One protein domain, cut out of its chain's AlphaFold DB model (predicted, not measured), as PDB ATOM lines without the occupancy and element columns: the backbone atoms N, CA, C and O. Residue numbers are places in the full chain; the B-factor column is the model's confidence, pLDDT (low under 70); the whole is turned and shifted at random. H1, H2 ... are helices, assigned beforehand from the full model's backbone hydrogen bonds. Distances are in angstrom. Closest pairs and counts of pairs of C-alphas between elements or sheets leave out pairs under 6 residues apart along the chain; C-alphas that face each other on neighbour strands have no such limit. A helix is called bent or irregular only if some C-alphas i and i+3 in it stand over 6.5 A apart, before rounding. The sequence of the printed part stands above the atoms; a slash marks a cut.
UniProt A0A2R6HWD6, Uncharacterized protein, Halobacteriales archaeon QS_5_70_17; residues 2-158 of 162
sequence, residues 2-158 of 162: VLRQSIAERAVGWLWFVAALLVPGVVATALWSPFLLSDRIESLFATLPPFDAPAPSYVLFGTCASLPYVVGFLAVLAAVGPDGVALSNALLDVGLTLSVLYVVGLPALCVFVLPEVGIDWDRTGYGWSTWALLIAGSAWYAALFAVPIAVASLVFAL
ATOM      1  N   VAL A   2      60.297  -6.646  44.333       69.00
ATOM      2  CA  VAL A   2      58.993  -6.674  45.039       69.00
ATOM      3  C   VAL A   2      58.423  -5.284  45.384       69.00
ATOM      4  O   VAL A   2      57.264  -5.012  45.100       69.00
ATOM      5  N   LEU A   3      59.241  -4.356  45.905       73.50
ATOM      6  CA  LEU A   3      58.784  -2.996  46.255       73.50
ATOM      7  C   LEU A   3      58.334  -2.159  45.039       73.50
ATOM      8  O   LEU A   3      57.473  -1.297  45.160       73.50
ATOM      9  N   ARG A   4      58.912  -2.393  43.852       73.31
ATOM     10  CA  ARG A   4      58.517  -1.664  42.632       73.31
ATOM     11  C   ARG A   4      57.207  -2.201  42.056       73.31
ATOM     12  O   ARG A   4      56.413  -1.413  41.558       73.31
ATOM     13  N   GLN A   5      56.981  -3.511  42.160       76.94
ATOM     14  CA  GLN A   5      55.718  -4.135  41.763       76.94
ATOM     15  C   GLN A   5      54.561  -3.657  42.647       76.94
ATOM     16  O   GLN A   5      53.543  -3.230  42.114       76.94
ATOM     17  N   SER A   6      54.752  -3.582  43.968       83.31
ATOM     18  CA  SER A   6      53.699  -3.100  44.875       83.31
ATOM     19  C   SER A   6      53.341  -1.620  44.676       83.31
ATOM     20  O   SER A   6      52.175  -1.242  44.800       83.31
ATOM     21  N   ILE A   7      54.314  -0.764  44.339       89.12
ATOM     22  CA  ILE A   7      54.051   0.640  43.981       89.12
ATOM     23  C   ILE A   7      53.286   0.726  42.654       89.12
ATOM     24  O   ILE A   7      52.338   1.503  42.557       89.12
ATOM     25  N   ALA A   8      53.666  -0.074  41.653       89.88
ATOM     26  CA  ALA A   8      52.996  -0.091  40.356       89.88
ATOM     27  C   ALA A   8      51.530  -0.542  40.473       89.88
ATOM     28  O   ALA A   8      50.647   0.128  39.949       89.88
ATOM     29  N   GLU A   9      51.251  -1.611  41.221       90.44
ATOM     30  CA  GLU A   9      49.885  -2.097  41.472       90.44
ATOM     31  C   GLU A   9      49.017  -1.042  42.170       90.44
ATOM     32  O   GLU A   9      47.884  -0.789  41.759       90.44
ATOM     33  N   ARG A  10      49.567  -0.356  43.181       90.56
ATOM     34  CA  ARG A  10      48.872   0.752  43.852       90.56
ATOM     35  C   ARG A  10      48.606   1.921  42.911       90.56
ATOM     36  O   ARG A  10      47.509   2.471  42.939       90.56
ATOM     37  N   ALA A  11      49.580   2.301  42.086       92.44
ATOM     38  CA  ALA A  11      49.418   3.379  41.115       92.44
ATOM     39  C   ALA A  11      48.321   3.053  40.092       92.44
ATOM     40  O   ALA A  11      47.478   3.899  39.809       92.44
ATOM     41  N   VAL A  12      48.278   1.812  39.601       93.81
ATOM     42  CA  VAL A  12      47.214   1.328  38.710       93.81
ATOM     43  C   VAL A  12      45.850   1.366  39.402       93.81
ATOM     44  O   VAL A  12      44.884   1.825  38.799       93.81
ATOM     45  N   GLY A  13      45.761   0.962  40.672       90.50
ATOM     46  CA  GLY A  13      44.524   1.067  41.453       90.50
ATOM     47  C   GLY A  13      44.015   2.508  41.576       90.50
ATOM     48  O   GLY A  13      42.840   2.773  41.332       90.50
ATOM     49  N   TRP A  14      44.907   3.457  41.872       93.69
ATOM     50  CA  TRP A  14      44.563   4.881  41.917       93.69
ATOM     51  C   TRP A  14      44.140   5.434  40.556       93.69
ATOM     52  O   TRP A  14      43.188   6.206  40.489       93.69
ATOM     53  N   LEU A  15      44.799   5.021  39.473       93.81
ATOM     54  CA  LEU A  15      44.407   5.411  38.118       93.81
ATOM     55  C   LEU A  15      42.999   4.921  37.775       93.81
ATOM     56  O   LEU A  15      42.205   5.695  37.247       93.81
ATOM     57  N   TRP A  16      42.661   3.675  38.117       92.19
ATOM     58  CA  TRP A  16      41.308   3.151  37.924       92.19
ATOM     59  C   TRP A  16      40.270   3.888  38.754       92.19
ATOM     60  O   TRP A  16      39.191   4.185  38.251       92.19
ATOM     61  N   PHE A  17      40.601   4.226  39.998       90.44
ATOM     62  CA  PHE A  17      39.720   5.016  40.848       90.44
ATOM     63  C   PHE A  17      39.455   6.406  40.252       90.44
ATOM     64  O   PHE A  17      38.305   6.813  40.114       90.44
ATOM     65  N   VAL A  18      40.506   7.104  39.813       92.75
ATOM     66  CA  VAL A  18      40.379   8.402  39.132       92.75
ATOM     67  C   VAL A  18      39.567   8.268  37.843       92.75
ATOM     68  O   VAL A  18      38.690   9.091  37.587       92.75
ATOM     69  N   ALA A  19      39.798   7.221  37.050       92.06
ATOM     70  CA  ALA A  19      39.026   6.968  35.838       92.06
ATOM     71  C   ALA A  19      37.539   6.731  36.147       92.06
ATOM     72  O   ALA A  19      36.687   7.330  35.497       92.06
ATOM     73  N   ALA A  20      37.214   5.933  37.166       89.81
ATOM     74  CA  ALA A  20      35.834   5.689  37.585       89.81
ATOM     75  C   ALA A  20      35.114   6.977  38.024       89.81
ATOM     76  O   ALA A  20      33.922   7.123  37.772       89.81
ATOM     77  N   LEU A  21      35.841   7.924  38.629       91.94
ATOM     78  CA  LEU A  21      35.301   9.228  39.015       91.94
ATOM     79  C   LEU A  21      35.104  10.176  37.830       91.94
ATOM     80  O   LEU A  21      34.099  10.878  37.773       91.94
ATOM     81  N   LEU A  22      36.061  10.231  36.901       93.38
ATOM     82  CA  LEU A  22      36.097  11.280  35.879       93.38
ATOM     83  C   LEU A  22      35.464  10.871  34.549       93.38
ATOM     84  O   LEU A  22      34.883  11.721  33.880       93.38
ATOM     85  N   VAL A  23      35.548   9.599  34.149       95.62
ATOM     86  CA  VAL A  23      35.013   9.131  32.858       95.62
ATOM     87  C   VAL A  23      33.516   9.429  32.709       95.62
ATOM     88  O   VAL A  23      33.148   9.964  31.661       95.62
ATOM     89  N   PRO A  24      32.649   9.186  33.717       94.94
ATOM     90  CA  PRO A  24      31.239   9.561  33.619       94.94
ATOM     91  C   PRO A  24      31.049  11.061  33.358       94.94
ATOM     92  O   PRO A  24      30.249  11.446  32.508       94.94
ATOM     93  N   GLY A  25      31.837  11.906  34.030       96.62
ATOM     94  CA  GLY A  25      31.829  13.352  33.828       96.62
ATOM     95  C   GLY A  25      32.295  13.778  32.447       96.62
ATOM     96  O   GLY A  25      31.655  14.631  31.838       96.62
ATOM     97  N   VAL A  26      33.350  13.165  31.911       97.44
ATOM     98  CA  VAL A  26      33.828  13.447  30.549       97.44
ATOM     99  C   VAL A  26      32.748  13.106  29.522       97.44
ATOM    100  O   VAL A  26      32.470  13.910  28.633       97.44
ATOM    101  N   VAL A  27      32.094  11.950  29.664       97.62
ATOM    102  CA  VAL A  27      31.001  11.537  28.772       97.62
ATOM    103  C   VAL A  27      29.819  12.499  28.883       97.62
ATOM    104  O   VAL A  27      29.325  12.973  27.861       97.62
ATOM    105  N   ALA A  28      29.395  12.846  30.100       97.06
ATOM    106  CA  ALA A  28      28.300  13.788  30.306       97.06
ATOM    107  C   ALA A  28      28.616  15.173  29.727       97.06
ATOM    108  O   ALA A  28      27.780  15.770  29.055       97.06
ATOM    109  N   THR A  29      29.851  15.644  29.900       97.44
ATOM    110  CA  THR A  29      30.347  16.896  29.312       97.44
ATOM    111  C   THR A  29      30.326  16.841  27.789       97.44
ATOM    112  O   THR A  29      29.914  17.791  27.136       97.44
ATOM    113  N   ALA A  30      30.707  15.725  27.173       97.62
ATOM    114  CA  ALA A  30      30.603  15.597  25.723       97.62
ATOM    115  C   ALA A  30      29.135  15.673  25.255       97.62
ATOM    116  O   ALA A  30      28.817  16.426  24.335       97.62
ATOM    117  N   LEU A  31      28.227  14.958  25.927       97.62
ATOM    118  CA  LEU A  31      26.795  14.921  25.597       97.62
ATOM    119  C   LEU A  31      26.054  16.231  25.897       97.62
ATOM    120  O   LEU A  31      24.986  16.475  25.336       97.62
ATOM    121  N   TRP A  32      26.603  17.072  26.771       97.69
ATOM    122  CA  TRP A  32      26.054  18.386  27.096       97.69
ATOM    123  C   TRP A  32      26.527  19.492  26.141       97.69
ATOM    124  O   TRP A  32      25.919  20.558  26.081       97.69
ATOM    125  N   SER A  33      27.552  19.228  25.323       96.06
ATOM    126  CA  SER A  33      28.159  20.230  24.435       96.06
ATOM    127  C   SER A  33      27.200  20.992  23.504       96.06
ATOM    128  O   SER A  33      27.499  22.157  23.238       96.06
ATOM    129  N   PRO A  34      26.036  20.466  23.052       96.25
ATOM    130  CA  PRO A  34      25.105  21.258  22.246       96.25
ATOM    131  C   PRO A  34      24.615  22.551  22.918       96.25
ATOM    132  O   PRO A  34      24.299  23.509  22.216       96.25
ATOM    133  N   PHE A  35      24.582  22.627  24.256       93.69
ATOM    134  CA  PHE A  35      24.200  23.852  24.974       93.69
ATOM    135  C   PHE A  35      25.229  24.985  24.828       93.69
ATOM    136  O   PHE A  35      24.862  26.150  24.983       93.69
ATOM    137  N   LEU A  36      26.479  24.674  24.462       93.38
ATOM    138  CA  LEU A  36      27.508  25.676  24.151       93.38
ATOM    139  C   LEU A  36      27.209  26.472  22.879       93.38
ATOM    140  O   LEU A  36      27.813  27.513  22.676       93.38
ATOM    141  N   LEU A  37      26.263  26.027  22.045       93.25
ATOM    142  CA  LEU A  37      25.791  26.813  20.902       93.25
ATOM    143  C   LEU A  37      25.039  28.084  21.329       93.25
ATOM    144  O   LEU A  37      24.709  28.914  20.486       93.25
ATOM    145  N   SER A  38      24.718  28.225  22.616       93.31
ATOM    146  CA  SER A  38      24.178  29.461  23.163       93.31
ATOM    147  C   SER A  38      25.297  30.388  23.626       93.31
ATOM    148  O   SER A  38      25.993  30.070  24.592       93.31
ATOM    149  N   ASP A  39      25.344  31.594  23.056       92.44
ATOM    150  CA  ASP A  39      26.256  32.671  23.470       92.44
ATOM    151  C   ASP A  39      26.232  32.930  24.986       92.44
ATOM    152  O   ASP A  39      27.236  33.315  25.579       92.44
ATOM    153  N   ARG A  40      25.082  32.717  25.644       93.25
ATOM    154  CA  ARG A  40      24.938  32.925  27.094       93.25
ATOM    155  C   ARG A  40      25.685  31.871  27.900       93.25
ATOM    156  O   ARG A  40      26.357  32.202  28.868       93.25
ATOM    157  N   ILE A  41      25.565  30.608  27.506       93.12
ATOM    158  CA  ILE A  41      26.261  29.506  28.171       93.12
ATOM    159  C   ILE A  41      27.754  29.565  27.857       93.12
ATOM    160  O   ILE A  41      28.573  29.348  28.745       93.12
ATOM    161  N   GLU A  42      28.121  29.906  26.624       94.19
ATOM    162  CA  GLU A  42      29.519  30.147  26.277       94.19
ATOM    163  C   GLU A  42      30.110  31.282  27.132       94.19
ATOM    164  O   GLU A  42      31.175  31.109  27.722       94.19
ATOM    165  N   SER A  43      29.382  32.394  27.284       94.06
ATOM    166  CA  SER A  43      29.750  33.521  28.154       94.06
ATOM    167  C   SER A  43      29.902  33.110  29.624       94.06
ATOM    168  O   SER A  43      30.869  33.508  30.276       94.06
ATOM    169  N   LEU A  44      29.009  32.256  30.142       94.00
ATOM    170  CA  LEU A  44      29.151  31.668  31.478       94.00
ATOM    171  C   LEU A  44      30.500  30.963  31.622       94.00
ATOM    172  O   LEU A  44      31.266  31.286  32.519       94.00
ATOM    173  N   PHE A  45      30.847  30.045  30.723       94.62
ATOM    174  CA  PHE A  45      32.122  29.337  30.846       94.62
ATOM    175  C   PHE A  45      33.340  30.217  30.561       94.62
ATOM    176  O   PHE A  45      34.389  29.985  31.152       94.62
ATOM    177  N   ALA A  46      33.216  31.236  29.710       93.94
ATOM    178  CA  ALA A  46      34.291  32.188  29.442       93.94
ATOM    179  C   ALA A  46      34.624  33.088  30.646       93.94
ATOM    180  O   ALA A  46      35.729  33.616  30.715       93.94
ATOM    181  N   THR A  47      33.681  33.270  31.574       93.25
ATOM    182  CA  THR A  47      33.841  34.118  32.769       93.25
ATOM    183  C   THR A  47      34.198  33.329  34.029       93.25
ATOM    184  O   THR A  47      34.568  33.923  35.042       93.25
ATOM    185  N   LEU A  48      34.108  31.995  33.989       91.31
ATOM    186  CA  LEU A  48      34.397  31.153  35.144       91.31
ATOM    187  C   LEU A  48      35.914  30.978  35.358       91.31
ATOM    188  O   LEU A  48      36.600  30.472  34.465       91.31
ATOM    189  N   PRO A  49      36.445  31.278  36.562       88.88
ATOM    190  CA  PRO A  49      37.835  30.984  36.900       88.88
ATOM    191  C   PRO A  49      38.082  29.464  36.935       88.88
ATOM    192  O   PRO A  49      37.165  28.701  37.236       88.88
ATOM    193  N   PRO A  50      39.318  28.984  36.704       87.50
ATOM    194  CA  PRO A  50      40.565  29.750  36.660       87.50
ATOM    195  C   PRO A  50      40.991  30.207  35.256       87.50
ATOM    196  O   PRO A  50      42.095  30.730  35.119       87.50
ATOM    197  N   PHE A  51      40.187  29.970  34.219       86.75
ATOM    198  CA  PHE A  51      40.590  30.236  32.839       86.75
ATOM    199  C   PHE A  51      39.775  31.370  32.225       86.75
ATOM    200  O   PHE A  51      38.554  31.363  32.302       86.75
ATOM    201  N   ASP A  52      40.441  32.255  31.486       82.50
ATOM    202  CA  ASP A  52      39.786  33.298  30.678       82.50
ATOM    203  C   ASP A  52      39.325  32.757  29.307       82.50
ATOM    204  O   ASP A  52      39.402  33.438  28.281       82.50
ATOM    205  N   ALA A  53      38.936  31.480  29.249       87.62
ATOM    206  CA  ALA A  53      38.577  30.800  28.011       87.62
ATOM    207  C   ALA A  53      37.451  29.777  28.238       87.62
ATOM    208  O   ALA A  53      37.540  28.963  29.162       87.62
ATOM    209  N   PRO A  54      36.434  29.731  27.357       90.75
ATOM    210  CA  PRO A  54      35.244  28.911  27.573       90.75
ATOM    211  C   PRO A  54      35.536  27.411  27.536       90.75
ATOM    212  O   PRO A  54      35.039  26.671  28.374       90.75
ATOM    213  N   ALA A  55      36.368  26.940  26.603       93.56
ATOM    214  CA  ALA A  55      36.631  25.511  26.427       93.56
ATOM    215  C   ALA A  55      37.266  24.815  27.656       93.56
ATOM    216  O   ALA A  55      36.731  23.791  28.086       93.56
ATOM    217  N   PRO A  56      38.373  25.306  28.253       94.25
ATOM    218  CA  PRO A  56      38.968  24.650  29.418       94.25
ATOM    219  C   PRO A  56      38.088  24.753  30.671       94.25
ATOM    220  O   PRO A  56      37.980  23.770  31.404       94.25
ATOM    221  N   SER A  57      37.409  25.884  30.887       95.00
ATOM    222  CA  SER A  57      36.433  26.030  31.975       95.00
ATOM    223  C   SER A  57      35.269  25.062  31.791       95.00
ATOM    224  O   SER A  57      34.914  24.338  32.719       95.00
ATOM    225  N   TYR A  58      34.738  24.951  30.575       95.88
ATOM    226  CA  TYR A  58      33.687  23.998  30.246       95.88
ATOM    227  C   TYR A  58      34.082  22.553  30.556       95.88
ATOM    228  O   TYR A  58      33.349  21.846  31.244       95.88
ATOM    229  N   VAL A  59      35.254  22.116  30.090       96.44
ATOM    230  CA  VAL A  59      35.726  20.748  30.327       96.44
ATOM    231  C   VAL A  59      35.930  20.490  31.818       96.44
ATOM    232  O   VAL A  59      35.518  19.439  32.309       96.44
ATOM    233  N   LEU A  60      36.521  21.440  32.546       96.06
ATOM    234  CA  LEU A  60      36.762  21.317  33.983       96.06
ATOM    235  C   LEU A  60      35.447  21.220  34.764       96.06
ATOM    236  O   LEU A  60      35.200  20.214  35.430       96.06
ATOM    237  N   PHE A  61      34.594  22.242  34.673       95.94
ATOM    238  CA  PHE A  61      33.349  22.304  35.437       95.94
ATOM    239  C   PHE A  61      32.356  21.240  34.987       95.94
ATOM    240  O   PHE A  61      31.756  20.586  35.834       95.94
ATOM    241  N   GLY A  62      32.236  21.003  33.680       96.00
ATOM    242  CA  GLY A  62      31.400  19.940  33.135       96.00
ATOM    243  C   GLY A  62      31.822  18.566  33.649       96.00
ATOM    244  O   GLY A  62      30.968  17.776  34.042       96.00
ATOM    245  N   THR A  63      33.124  18.273  33.721       97.00
ATOM    246  CA  THR A  63      33.593  16.963  34.200       97.00
ATOM    247  C   THR A  63      33.404  16.839  35.709       97.00
ATOM    248  O   THR A  63      32.856  15.844  36.194       97.00
ATOM    249  N   CYS A  64      33.807  17.862  36.466       96.12
ATOM    250  CA  CYS A  64      33.697  17.882  37.924       96.12
ATOM    251  C   CYS A  64      32.244  17.901  38.416       96.12
ATOM    252  O   CYS A  64      31.967  17.383  39.495       96.12
ATOM    253  N   ALA A  65      31.306  18.416  37.617       96.31
ATOM    254  CA  ALA A  65      29.881  18.381  37.928       96.31
ATOM    255  C   ALA A  65      29.315  16.953  38.023       96.31
ATOM    256  O   ALA A  65      28.218  16.777  38.534       96.31
ATOM    257  N   SER A  66      30.031  15.910  37.608       96.94
ATOM    258  CA  SER A  66      29.586  14.525  37.829       96.94
ATOM    259  C   SER A  66      29.888  13.992  39.230       96.94
ATOM    260  O   SER A  66      29.264  13.023  39.668       96.94
ATOM    261  N   LEU A  67      30.829  14.614  39.951       96.94
ATOM    262  CA  LEU A  67      31.377  14.064  41.191       96.94
ATOM    263  C   LEU A  67      30.306  13.800  42.258       96.94
ATOM    264  O   LEU A  67      30.341  12.707  42.821       96.94
ATOM    265  N   PRO A  68      29.329  14.692  42.521       97.56
ATOM    266  CA  PRO A  68      28.280  14.403  43.497       97.56
ATOM    267  C   PRO A  68      27.482  13.135  43.175       97.56
ATOM    268  O   PRO A  68      27.208  12.352  44.080       97.56
ATOM    269  N   TYR A  69      27.170  12.884  41.898       96.75
ATOM    270  CA  TYR A  69      26.450  11.679  41.476       96.75
ATOM    271  C   TYR A  69      27.290  10.418  41.644       96.75
ATOM    272  O   TYR A  69      26.813   9.439  42.216       96.75
ATOM    273  N   VAL A  70      28.543  10.434  41.181       96.44
ATOM    274  CA  VAL A  70      29.419   9.257  41.277       96.44
ATOM    275  C   VAL A  70      29.745   8.946  42.739       96.44
ATOM    276  O   VAL A  70      29.635   7.800  43.166       96.44
ATOM    277  N   VAL A  71      30.088   9.963  43.532       96.44
ATOM    278  CA  VAL A  71      30.371   9.806  44.965       96.44
ATOM    279  C   VAL A  71      29.124   9.356  45.719       96.44
ATOM    280  O   VAL A  71      29.221   8.434  46.521       96.44
ATOM    281  N   GLY A  72      27.957   9.948  45.448       96.38
ATOM    282  CA  GLY A  72      26.696   9.552  46.075       96.38
ATOM    283  C   GLY A  72      26.329   8.099  45.773       96.38
ATOM    284  O   GLY A  72      26.001   7.344  46.686       96.38
ATOM    285  N   PHE A  73      26.467   7.678  44.515       95.00
ATOM    286  CA  PHE A  73      26.255   6.291  44.104       95.00
ATOM    287  C   PHE A  73      27.193   5.327  44.843       95.00
ATOM    288  O   PHE A  73      26.738   4.364  45.457       95.00
ATOM    289  N   LEU A  74      28.501   5.609  44.848       94.06
ATOM    290  CA  LEU A  74      29.493   4.779  45.538       94.06
ATOM    291  C   LEU A  74      29.278   4.753  47.057       94.06
ATOM    292  O   LEU A  74      29.465   3.710  47.680       94.06
ATOM    293  N   ALA A  75      28.867   5.873  47.652       95.62
ATOM    294  CA  ALA A  75      28.561   5.957  49.074       95.62
ATOM    295  C   ALA A  75      27.380   5.053  49.447       95.62
ATOM    296  O   ALA A  75      27.458   4.348  50.451       95.62
ATOM    297  N   VAL A  76      26.328   5.008  48.621       95.81
ATOM    298  CA  VAL A  76      25.199   4.087  48.818       95.81
ATOM    299  C   VAL A  76      25.659   2.635  48.729       95.81
ATOM    300  O   VAL A  76      25.372   1.865  49.642       95.81
ATOM    301  N   LEU A  77      26.431   2.274  47.697       91.88
ATOM    302  CA  LEU A  77      26.957   0.909  47.557       91.88
ATOM    303  C   LEU A  77      27.848   0.484  48.736       91.88
ATOM    304  O   LEU A  77      27.896  -0.693  49.078       91.88
ATOM    305  N   ALA A  78      28.578   1.424  49.338       92.94
ATOM    306  CA  ALA A  78      29.471   1.145  50.460       92.94
ATOM    307  C   ALA A  78      28.748   1.086  51.816       92.94
ATOM    308  O   ALA A  78      29.209   0.391  52.721       92.94
ATOM    309  N   ALA A  79      27.660   1.841  51.982       93.88
ATOM    310  CA  ALA A  79      26.975   2.006  53.263       93.88
ATOM    311  C   ALA A  79      25.739   1.112  53.424       93.88
ATOM    312  O   ALA A  79      25.363   0.791  54.552       93.88
ATOM    313  N   VAL A  80      25.091   0.728  52.323       91.00
ATOM    314  CA  VAL A  80      23.851  -0.052  52.342       91.00
ATOM    315  C   VAL A  80      24.171  -1.520  52.075       91.00
ATOM    316  O   VAL A  80      24.880  -1.853  51.130       91.00
ATOM    317  N   GLY A  81      23.670  -2.407  52.940       80.56
ATOM    318  CA  GLY A  81      23.842  -3.851  52.779       80.56
ATOM    319  C   GLY A  81      23.175  -4.389  51.501       80.56
ATOM    320  O   GLY A  81      22.383  -3.685  50.878       80.56
ATOM    321  N   PRO A  82      23.427  -5.658  51.130       75.62
ATOM    322  CA  PRO A  82      22.956  -6.258  49.874       75.62
ATOM    323  C   PRO A  82      21.443  -6.550  49.841       75.62
ATOM    324  O   PRO A  82      20.976  -7.331  49.018       75.62
ATOM    325  N   ASP A  83      20.664  -5.960  50.749       81.38
ATOM    326  CA  ASP A  83      19.207  -5.988  50.672       81.38
ATOM    327  C   ASP A  83      18.777  -5.163  49.452       81.38
ATOM    328  O   ASP A  83      18.892  -3.934  49.445       81.38
ATOM    329  N   GLY A  84      18.302  -5.853  48.411       80.94
ATOM    330  CA  GLY A  84      17.950  -5.243  47.130       80.94
ATOM    331  C   GLY A  84      16.922  -4.114  47.244       80.94
ATOM    332  O   GLY A  84      17.016  -3.129  46.513       80.94
ATOM    333  N   VAL A  85      15.994  -4.178  48.208       87.88
ATOM    334  CA  VAL A  85      14.979  -3.130  48.418       87.88
ATOM    335  C   VAL A  85      15.591  -1.916  49.111       87.88
ATOM    336  O   VAL A  85      15.362  -0.781  48.683       87.88
ATOM    337  N   ALA A  86      16.384  -2.128  50.162       90.94
ATOM    338  CA  ALA A  86      17.059  -1.032  50.857       90.94
ATOM    339  C   ALA A  86      18.044  -0.305  49.926       90.94
ATOM    340  O   ALA A  86      18.058   0.928  49.879       90.94
ATOM    341  N   LEU A  87      18.818  -1.064  49.147       91.88
ATOM    342  CA  LEU A  87      19.771  -0.537  48.175       91.88
ATOM    343  C   LEU A  87      19.067   0.243  47.060       91.88
ATOM    344  O   LEU A  87      19.456   1.369  46.751       91.88
ATOM    345  N   SER A  88      17.998  -0.327  46.498       93.44
ATOM    346  CA  SER A  88      17.170   0.314  45.476       93.44
ATOM    347  C   SER A  88      16.637   1.674  45.942       93.44
ATOM    348  O   SER A  88      16.832   2.683  45.254       93.44
ATOM    349  N   ASN A  89      16.037   1.726  47.135       94.31
ATOM    350  CA  ASN A  89      15.486   2.959  47.693       94.31
ATOM    351  C   ASN A  89      16.570   4.014  47.944       94.31
ATOM    352  O   ASN A  89      16.381   5.174  47.584       94.31
ATOM    353  N   ALA A  90      17.717   3.624  48.505       95.94
ATOM    354  CA  ALA A  90      18.820   4.547  48.764       95.94
ATOM    355  C   ALA A  90      19.410   5.139  47.469       95.94
ATOM    356  O   ALA A  90      19.723   6.329  47.413       95.94
ATOM    357  N   LEU A  91      19.520   4.334  46.406       96.00
ATOM    358  CA  LEU A  91      19.965   4.808  45.093       96.00
ATOM    359  C   LEU A  91      18.983   5.816  44.481       96.00
ATOM    360  O   LEU A  91      19.415   6.835  43.941       96.00
ATOM    361  N   LEU A  92      17.673   5.560  44.583       96.19
ATOM    362  CA  LEU A  92      16.653   6.508  44.120       96.19
ATOM    363  C   LEU A  92      16.689   7.808  44.913       96.19
ATOM    364  O   LEU A  92      16.614   8.874  44.308       96.19
ATOM    365  N   ASP A  93      16.839   7.732  46.233       97.25
ATOM    366  CA  ASP A  93      16.873   8.910  47.098       97.25
ATOM    367  C   ASP A  93      18.048   9.836  46.751       97.25
ATOM    368  O   ASP A  93      17.860  11.033  46.515       97.25
ATOM    369  N   VAL A  94      19.252   9.275  46.583       97.62
ATOM    370  CA  VAL A  94      20.426  10.031  46.116       97.62
ATOM    371  C   VAL A  94      20.206  10.598  44.715       97.62
ATOM    372  O   VAL A  94      20.470  11.780  44.481       97.62
ATOM    373  N   GLY A  95      19.707   9.783  43.781       97.12
ATOM    374  CA  GLY A  95      19.467  10.207  42.403       97.12
ATOM    375  C   GLY A  95      18.476  11.371  42.314       97.12
ATOM    376  O   GLY A  95      18.737  12.350  41.612       97.12
ATOM    377  N   LEU A  96      17.368  11.302  43.053       96.88
ATOM    378  CA  LEU A  96      16.338  12.341  43.094       96.88
ATOM    379  C   LEU A  96      16.839  13.603  43.792       96.88
ATOM    380  O   LEU A  96      16.696  14.695  43.242       96.88
ATOM    381  N   THR A  97      17.474  13.458  44.956       98.00
ATOM    382  CA  THR A  97      17.999  14.588  45.732       98.00
ATOM    383  C   THR A  97      19.004  15.395  44.918       98.00
ATOM    384  O   THR A  97      18.866  16.613  44.790       98.00
ATOM    385  N   LEU A  98      19.979  14.729  44.292       97.94
ATOM    386  CA  LEU A  98      20.957  15.404  43.441       97.94
ATOM    387  C   LEU A  98      20.306  16.020  42.201       97.94
ATOM    388  O   LEU A  98      20.665  17.130  41.821       97.94
ATOM    389  N   SER A  99      19.302  15.370  41.612       97.94
ATOM    390  CA  SER A  99      18.590  15.935  40.457       97.94
ATOM    391  C   SER A  99      17.865  17.227  40.800       97.94
ATOM    392  O   SER A  99      17.960  18.191  40.047       97.94
ATOM    393  N   VAL A 100      17.205  17.299  41.957       97.88
ATOM    394  CA  VAL A 100      16.588  18.544  42.435       97.88
ATOM    395  C   VAL A 100      17.650  19.618  42.670       97.88
ATOM    396  O   VAL A 100      17.484  20.754  42.223       97.88
ATOM    397  N   LEU A 101      18.768  19.265  43.311       97.50
ATOM    398  CA  LEU A 101      19.879  20.194  43.533       97.50
ATOM    399  C   LEU A 101      20.473  20.720  42.223       97.50
ATOM    400  O   LEU A 101      20.844  21.887  42.156       97.50
ATOM    401  N   TYR A 102      20.534  19.911  41.169       97.56
ATOM    402  CA  TYR A 102      21.049  20.358  39.878       97.56
ATOM    403  C   TYR A 102      20.023  21.221  39.155       97.56
ATOM    404  O   TYR A 102      20.360  22.315  38.726       97.56
ATOM    405  N   VAL A 103      18.767  20.784  39.074       98.06
ATOM    406  CA  VAL A 103      17.708  21.479  38.323       98.06
ATOM    407  C   VAL A 103      17.308  22.810  38.955       98.06
ATOM    408  O   VAL A 103      16.903  23.727  38.249       98.06
ATOM    409  N   VAL A 104      17.411  22.935  40.278       97.38
ATOM    410  CA  VAL A 104      17.036  24.159  41.002       97.38
ATOM    411  C   VAL A 104      18.269  24.892  41.514       97.38
ATOM    412  O   VAL A 104      18.405  26.099  41.313       97.38
ATOM    413  N   GLY A 105      19.184  24.170  42.160       97.25
ATOM    414  CA  GLY A 105      20.347  24.753  42.823       97.25
ATOM    415  C   GLY A 105      21.388  25.309  41.857       97.25
ATOM    416  O   GLY A 105      21.866  26.414  42.097       97.25
ATOM    417  N   LEU A 106      21.714  24.624  40.749       95.06
ATOM    418  CA  LEU A 106      22.678  25.170  39.780       95.06
ATOM    419  C   LEU A 106      22.155  26.432  39.082       95.06
ATOM    420  O   LEU A 106      22.898  27.414  39.055       95.06
ATOM    421  N   PRO A 107      20.905  26.485  38.574       96.56
ATOM    422  CA  PRO A 107      20.358  27.730  38.047       96.56
ATOM    423  C   PRO A 107      20.346  28.856  39.081       96.56
ATOM    424  O   PRO A 107      20.792  29.959  38.776       96.56
ATOM    425  N   ALA A 108      19.922  28.576  40.318       96.12
ATOM    426  CA  ALA A 108      19.933  29.568  41.389       96.12
ATOM    427  C   ALA A 108      21.352  30.070  41.703       96.12
ATOM    428  O   ALA A 108      21.551  31.270  41.868       96.12
ATOM    429  N   LEU A 109      22.350  29.184  41.726       95.19
ATOM    430  CA  LEU A 109      23.754  29.555  41.904       95.19
ATOM    431  C   LEU A 109      24.233  30.459  40.762       95.19
ATOM    432  O   LEU A 109      24.849  31.493  41.016       95.19
ATOM    433  N   CYS A 110      23.907  30.116  39.516       94.19
ATOM    434  CA  CYS A 110      24.324  30.895  38.354       94.19
ATOM    435  C   CYS A 110      23.670  32.281  38.302       94.19
ATOM    436  O   CYS A 110      24.304  33.226  37.843       94.19
ATOM    437  N   VAL A 111      22.417  32.401  38.748       95.19
ATOM    438  CA  VAL A 111      21.644  33.651  38.675       95.19
ATOM    439  C   VAL A 111      21.858  34.545  39.894       95.19
ATOM    440  O   VAL A 111      21.904  35.759  39.748       95.19
ATOM    441  N   PHE A 112      21.971  33.974  41.093       94.88
ATOM    442  CA  PHE A 112      22.026  34.756  42.332       94.88
ATOM    443  C   PHE A 112      23.415  34.812  42.957       94.88
ATOM    444  O   PHE A 112      23.760  35.822  43.548       94.88
ATOM    445  N   VAL A 113      24.213  33.746  42.869       94.62
ATOM    446  CA  VAL A 113      25.487  33.673  43.604       94.62
ATOM    447  C   VAL A 113      26.647  34.179  42.756       94.62
ATOM    448  O   VAL A 113      27.450  34.966  43.247       94.62
ATOM    449  N   LEU A 114      26.739  33.754  41.490       94.25
ATOM    450  CA  LEU A 114      27.829  34.170  40.601       94.25
ATOM    451  C   LEU A 114      27.930  35.700  40.440       94.25
ATOM    452  O   LEU A 114      29.036  36.219  40.608       94.25
ATOM    453  N   PRO A 115      26.830  36.449  40.219       92.75
ATOM    454  CA  PRO A 115      26.923  37.903  40.066       92.75
ATOM    455  C   PRO A 115      27.389  38.606  41.345       92.75
ATOM    456  O   PRO A 115      28.187  39.538  41.281       92.75
ATOM    457  N   GLU A 116      26.961  38.118  42.513       91.75
ATOM    458  CA  GLU A 116      27.350  38.661  43.823       91.75
ATOM    459  C   GLU A 116      28.843  38.464  44.126       91.75
ATOM    460  O   GLU A 116      29.444  39.253  44.852       91.75
ATOM    461  N   VAL A 117      29.476  37.443  43.535       92.50
ATOM    462  CA  VAL A 117      30.935  37.241  43.612       92.50
ATOM    463  C   VAL A 117      31.693  37.879  42.440       92.50
ATOM    464  O   VAL A 117      32.884  37.624  42.268       92.50
ATOM    465  N   GLY A 118      31.028  38.728  41.650       89.75
ATOM    466  CA  GLY A 118      31.623  39.493  40.550       89.75
ATOM    467  C   GLY A 118      31.709  38.752  39.212       89.75
ATOM    468  O   GLY A 118      32.342  39.255  38.286       89.75
ATOM    469  N   ILE A 119      31.083  37.579  39.091       91.62
ATOM    470  CA  ILE A 119      31.016  36.791  37.854       91.62
ATOM    471  C   ILE A 119      29.667  37.079  37.184       91.62
ATOM    472  O   ILE A 119      28.702  36.325  37.328       91.62
ATOM    473  N   ASP A 120      29.594  38.204  36.472       91.62
ATOM    474  CA  ASP A 120      28.424  38.566  35.672       91.62
ATOM    475  C   ASP A 120      28.580  38.056  34.235       91.62
ATOM    476  O   ASP A 120      29.438  38.514  33.476       91.62
ATOM    477  N   TRP A 121      27.760  37.071  33.873       91.56
ATOM    478  CA  TRP A 121      27.889  36.335  32.617       91.56
ATOM    479  C   TRP A 121      26.711  36.533  31.660       91.56
ATOM    480  O   TRP A 121      26.857  36.277  30.459       91.56
ATOM    481  N   ASP A 122      25.558  36.998  32.150       90.19
ATOM    482  CA  ASP A 122      24.358  37.207  31.339       90.19
ATOM    483  C   ASP A 122      24.070  38.692  31.089       90.19
ATOM    484  O   ASP A 122      23.418  39.384  31.870       90.19
ATOM    485  N   ARG A 123      24.436  39.156  29.891       81.44
ATOM    486  CA  ARG A 123      24.158  40.525  29.424       81.44
ATOM    487  C   ARG A 123      22.666  40.846  29.273       81.44
ATOM    488  O   ARG A 123      22.318  42.007  29.078       81.44
ATOM    489  N   THR A 124      21.784  39.844  29.305       83.25
ATOM    490  CA  THR A 124      20.329  40.028  29.171       83.25
ATOM    491  C   THR A 124      19.613  40.242  30.504       83.25
ATOM    492  O   THR A 124      18.400  40.448  30.511       83.25
ATOM    493  N   GLY A 125      20.350  40.236  31.621       85.62
ATOM    494  CA  GLY A 125      19.813  40.546  32.944       85.62
ATOM    495  C   GLY A 125      19.024  39.401  33.580       85.62
ATOM    496  O   GLY A 125      18.070  39.660  34.309       85.62
ATOM    497  N   TYR A 126      19.390  38.145  33.303       90.19
ATOM    498  CA  TYR A 126      18.860  36.957  33.986       90.19
ATOM    499  C   TYR A 126      17.344  36.752  33.834       90.19
ATOM    500  O   TYR A 126      16.661  36.254  34.732       90.19
ATOM    501  N   GLY A 127      16.796  37.121  32.673       91.69
ATOM    502  CA  GLY A 127      15.370  36.972  32.378       91.69
ATOM    503  C   GLY A 127      14.895  35.513  32.277       91.69
ATOM    504  O   GLY A 127      15.672  34.559  32.320       91.69
ATOM    505  N   TRP A 128      13.589  35.322  32.051       93.56
ATOM    506  CA  TRP A 128      12.962  33.991  31.957       93.56
ATOM    507  C   TRP A 128      13.606  33.046  30.937       93.56
ATOM    508  O   TRP A 128      13.656  31.839  31.159       93.56
ATOM    509  N   SER A 129      14.124  33.581  29.829       93.00
ATOM    510  CA  SER A 129      14.833  32.772  28.829       93.00
ATOM    511  C   SER A 129      16.155  32.205  29.359       93.00
ATOM    512  O   SER A 129      16.506  31.080  29.015       93.00
ATOM    513  N   THR A 130      16.854  32.936  30.232       94.00
ATOM    514  CA  THR A 130      18.074  32.460  30.900       94.00
ATOM    515  C   THR A 130      17.741  31.357  31.894       94.00
ATOM    516  O   THR A 130      18.367  30.301  31.867       94.00
ATOM    517  N   TRP A 131      16.688  31.539  32.693       95.62
ATOM    518  CA  TRP A 131      16.187  30.487  33.582       95.62
ATOM    519  C   TRP A 131      15.801  29.217  32.829       95.62
ATOM    520  O   TRP A 131      16.225  28.133  33.216       95.62
ATOM    521  N   ALA A 132      15.049  29.338  31.732       95.75
ATOM    522  CA  ALA A 132      14.661  28.189  30.919       95.75
ATOM    523  C   ALA A 132      15.883  27.432  30.378       95.75
ATOM    524  O   ALA A 132      15.909  26.205  30.422       95.75
ATOM    525  N   LEU A 133      16.908  28.155  29.920       95.38
ATOM    526  CA  LEU A 133      18.145  27.569  29.410       95.38
ATOM    527  C   LEU A 133      18.938  26.844  30.505       95.38
ATOM    528  O   LEU A 133      19.368  25.710  30.297       95.38
ATOM    529  N   LEU A 134      19.095  27.465  31.676       96.44
ATOM    530  CA  LEU A 134      19.797  26.872  32.814       96.44
ATOM    531  C   LEU A 134      19.059  25.648  33.359       96.44
ATOM    532  O   LEU A 134      19.690  24.629  33.632       96.44
ATOM    533  N   ILE A 135      17.731  25.717  33.486       97.88
ATOM    534  CA  ILE A 135      16.895  24.589  33.916       97.88
ATOM    535  C   ILE A 135      16.981  23.455  32.894       97.88
ATOM    536  O   ILE A 135      17.210  22.317  33.278       97.88
ATOM    537  N   ALA A 136      16.856  23.743  31.596       97.81
ATOM    538  CA  ALA A 136      16.955  22.720  30.557       97.81
ATOM    539  C   ALA A 136      18.344  22.063  30.531       97.81
ATOM    540  O   ALA A 136      18.443  20.838  30.488       97.81
ATOM    541  N   GLY A 137      19.410  22.863  30.609       97.38
ATOM    542  CA  GLY A 137      20.785  22.372  30.645       97.38
ATOM    543  C   GLY A 137      21.066  21.534  31.891       97.38
ATOM    544  O   GLY A 137      21.579  20.421  31.785       97.38
ATOM    545  N   SER A 138      20.704  22.027  33.073       97.69
ATOM    546  CA  SER A 138      20.904  21.293  34.328       97.69
ATOM    547  C   SER A 138      20.036  20.037  34.420       97.69
ATOM    548  O   SER A 138      20.532  19.008  34.871       97.69
ATOM    549  N   ALA A 139      18.794  20.065  33.928       98.12
ATOM    550  CA  ALA A 139      17.929  18.890  33.843       98.12
ATOM    551  C   ALA A 139      18.472  17.840  32.874       98.12
ATOM    552  O   ALA A 139      18.477  16.658  33.209       98.12
ATOM    553  N   TRP A 140      18.968  18.256  31.704       98.19
ATOM    554  CA  TRP A 140      19.627  17.348  30.767       98.19
ATOM    555  C   TRP A 140      20.843  16.687  31.414       98.19
ATOM    556  O   TRP A 140      20.956  15.465  31.400       98.19
ATOM    557  N   TYR A 141      21.711  17.481  32.046       97.69
ATOM    558  CA  TYR A 141      22.889  16.961  32.735       97.69
ATOM    559  C   TYR A 141      22.503  15.993  33.863       97.69
ATOM    560  O   TYR A 141      23.030  14.888  33.925       97.69
ATOM    561  N   ALA A 142      21.542  16.365  34.713       98.06
ATOM    562  CA  ALA A 142      21.031  15.515  35.785       98.06
ATOM    563  C   ALA A 142      20.469  14.191  35.247       98.06
ATOM    564  O   ALA A 142      20.769  13.130  35.792       98.06
ATOM    565  N   ALA A 143      19.709  14.227  34.148       98.06
ATOM    566  CA  ALA A 143      19.123  13.039  33.535       98.06
ATOM    567  C   ALA A 143      20.181  12.024  33.075       98.06
ATOM    568  O   ALA A 143      19.959  10.822  33.227       98.06
ATOM    569  N   LEU A 144      21.345  12.481  32.592       97.81
ATOM    570  CA  LEU A 144      22.452  11.602  32.187       97.81
ATOM    571  C   LEU A 144      22.975  10.717  33.331       97.81
ATOM    572  O   LEU A 144      23.549   9.667  33.057       97.81
ATOM    573  N   PHE A 145      22.749  11.099  34.591       97.56
ATOM    574  CA  PHE A 145      23.124  10.312  35.772       97.56
ATOM    575  C   PHE A 145      21.918   9.680  36.462       97.56
ATOM    576  O   PHE A 145      21.936   8.496  36.797       97.56
ATOM    577  N   ALA A 146      20.845  10.448  36.644       96.94
ATOM    578  CA  ALA A 146      19.651  10.009  37.345       96.94
ATOM    579  C   ALA A 146      18.956   8.844  36.633       96.94
ATOM    580  O   ALA A 146      18.493   7.925  37.301       96.94
ATOM    581  N   VAL A 147      18.919   8.839  35.293       97.12
ATOM    582  CA  VAL A 147      18.299   7.745  34.531       97.12
ATOM    583  C   VAL A 147      19.073   6.435  34.714       97.12
ATOM    584  O   VAL A 147      18.446   5.460  35.129       97.12
ATOM    585  N   PRO A 148      20.405   6.365  34.504       95.88
ATOM    586  CA  PRO A 148      21.170   5.158  34.824       95.88
ATOM    587  C   PRO A 148      21.031   4.697  36.279       95.88
ATOM    588  O   PRO A 148      20.878   3.502  36.516       95.88
ATOM    589  N   ILE A 149      21.041   5.622  37.247       95.62
ATOM    590  CA  ILE A 149      20.870   5.292  38.672       95.62
ATOM    591  C   ILE A 149      19.482   4.701  38.932       95.62
ATOM    592  O   ILE A 149      19.370   3.687  39.618       95.62
ATOM    593  N   ALA A 150      18.430   5.292  38.364       95.38
ATOM    594  CA  ALA A 150      17.072   4.778  38.485       95.38
ATOM    595  C   ALA A 150      16.941   3.390  37.845       95.38
ATOM    596  O   ALA A 150      16.368   2.491  38.451       95.38
ATOM    597  N   VAL A 151      17.527   3.178  36.662       94.50
ATOM    598  CA  VAL A 151      17.559   1.858  36.014       94.50
ATOM    599  C   VAL A 151      18.287   0.838  36.892       94.50
ATOM    600  O   VAL A 151      17.752  -0.243  37.125       94.50
ATOM    601  N   ALA A 152      19.464   1.177  37.425       90.25
ATOM    602  CA  ALA A 152      20.208   0.301  38.329       90.25
ATOM    603  C   ALA A 152      19.397  -0.028  39.592       90.25
ATOM    604  O   ALA A 152      19.298  -1.188  39.983       90.25
ATOM    605  N   SER A 153      18.756   0.976  40.188       91.06
ATOM    606  CA  SER A 153      17.881   0.805  41.344       91.06
ATOM    607  C   SER A 153      16.725  -0.161  41.066       91.06
ATOM    608  O   SER A 153      16.451  -1.035  41.888       91.06
ATOM    609  N   LEU A 154      16.073  -0.051  39.905       90.44
ATOM    610  CA  LEU A 154      15.001  -0.967  39.514       90.44
ATOM    611  C   LEU A 154      15.512  -2.400  39.348       90.44
ATOM    612  O   LEU A 154      14.824  -3.333  39.750       90.44
ATOM    613  N   VAL A 155      16.715  -2.585  38.795       88.38
ATOM    614  CA  VAL A 155      17.340  -3.910  38.660       88.38
ATOM    615  C   VAL A 155      17.585  -4.548  40.029       88.38
ATOM    616  O   VAL A 155      17.252  -5.716  40.211       88.38
ATOM    617  N   PHE A 156      18.091  -3.791  41.008       84.31
ATOM    618  CA  PHE A 156      18.299  -4.294  42.373       84.31
ATOM    619  C   PHE A 156      16.993  -4.612  43.118       84.31
ATOM    620  O   PHE A 156      16.993  -5.440  44.021       84.31
ATOM    621  N   ALA A 157      15.868  -4.008  42.725       85.50
ATOM    622  CA  ALA A 157      14.561  -4.303  43.311       85.50
ATOM    623  C   ALA A 157      13.916  -5.604  42.787       85.50
ATOM    624  O   ALA A 157      12.926  -6.066  43.360       85.50
ATOM    625  N   LEU A 158      14.415  -6.186  41.688       83.94
ATOM    626  CA  LEU A 158      13.826  -7.388  41.092       83.94
ATOM    627  C   LEU A 158      14.124  -8.657  41.918       83.94
ATOM    628  O   LEU A 158      15.170  -8.750  42.562       83.94
TER     629      LEU A 158
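AT A GLANCE: This is residues 2 to 158 of the 162 residues of an uncharacterized protein of Halobacteriales archaeon QS_5_70_17 (UniProt A0A2R6HWD6). What shape do these atoms make? Residues 2 to 19 of the long helix H1 stick out as an arm, while its later part crosses H4 and H6. The body has two long helices side by side, H5 and H6, with H4 folded back along part of H5 and short H2 and H3 making a corner. What is it made of? The printed part has 157 residues, with six named helices, H1 to H6 in order, that hold 131 of them, and no named strand; the class is all helix, and the whole is only just loose, close to compact, with a radius of gyration of the C-alphas of 18.4 A and spans of 56 by 44 by 27 A.

IN THESE COORDINATES: Where does H1 run? H1, residues 2 to 37, begins at C-alpha 2 (58.993, -6.674, 45.039) and is 53.0 A long. It is irregular, C-alphas 31 and 34 being 7.4 A apart, with a kink of 41 degrees near residue 31. What follows? H2 is residues 39 to 47, H3 54 to 64, H4 67 to 79, H5 84 to 116, 45.0 A, and H6 128 to 156, 40.0 A, ending at C-alpha 156 (18.299, -4.294, 42.373).

HOW THE PARTS SIT: What does H1 touch? Residues 22 to 29 touch H3, closest C-alphas Gly 25 and Thr 63, 4.0 A, at a steep tilt of 59 degrees. Residues 28 to 35 touch H6, closest C-alphas Ala 28 and Leu 144, 6.5 A. Which are hairpins? H4 and H5, at 26 degrees, and H5 and H6, at 15 degrees, closest C-alphas Ser 88 and Ser 153, 4.2 A. Are O i to N i+4 pairs within hydrogen-bond range? Every one in H2, H3 and H4; 26 of 32 in H1, 25 of 29 in H5, 23 of 25 in H6.

THE WHOLE: How large is it? The C-alphas farthest apart, of Val 2 and Gly 127, are 63.0 A apart. Are there breaks or weak places? The printed part has no cut; the H5 to H6 link is long, and residue 2 is under 70 in pLDDT.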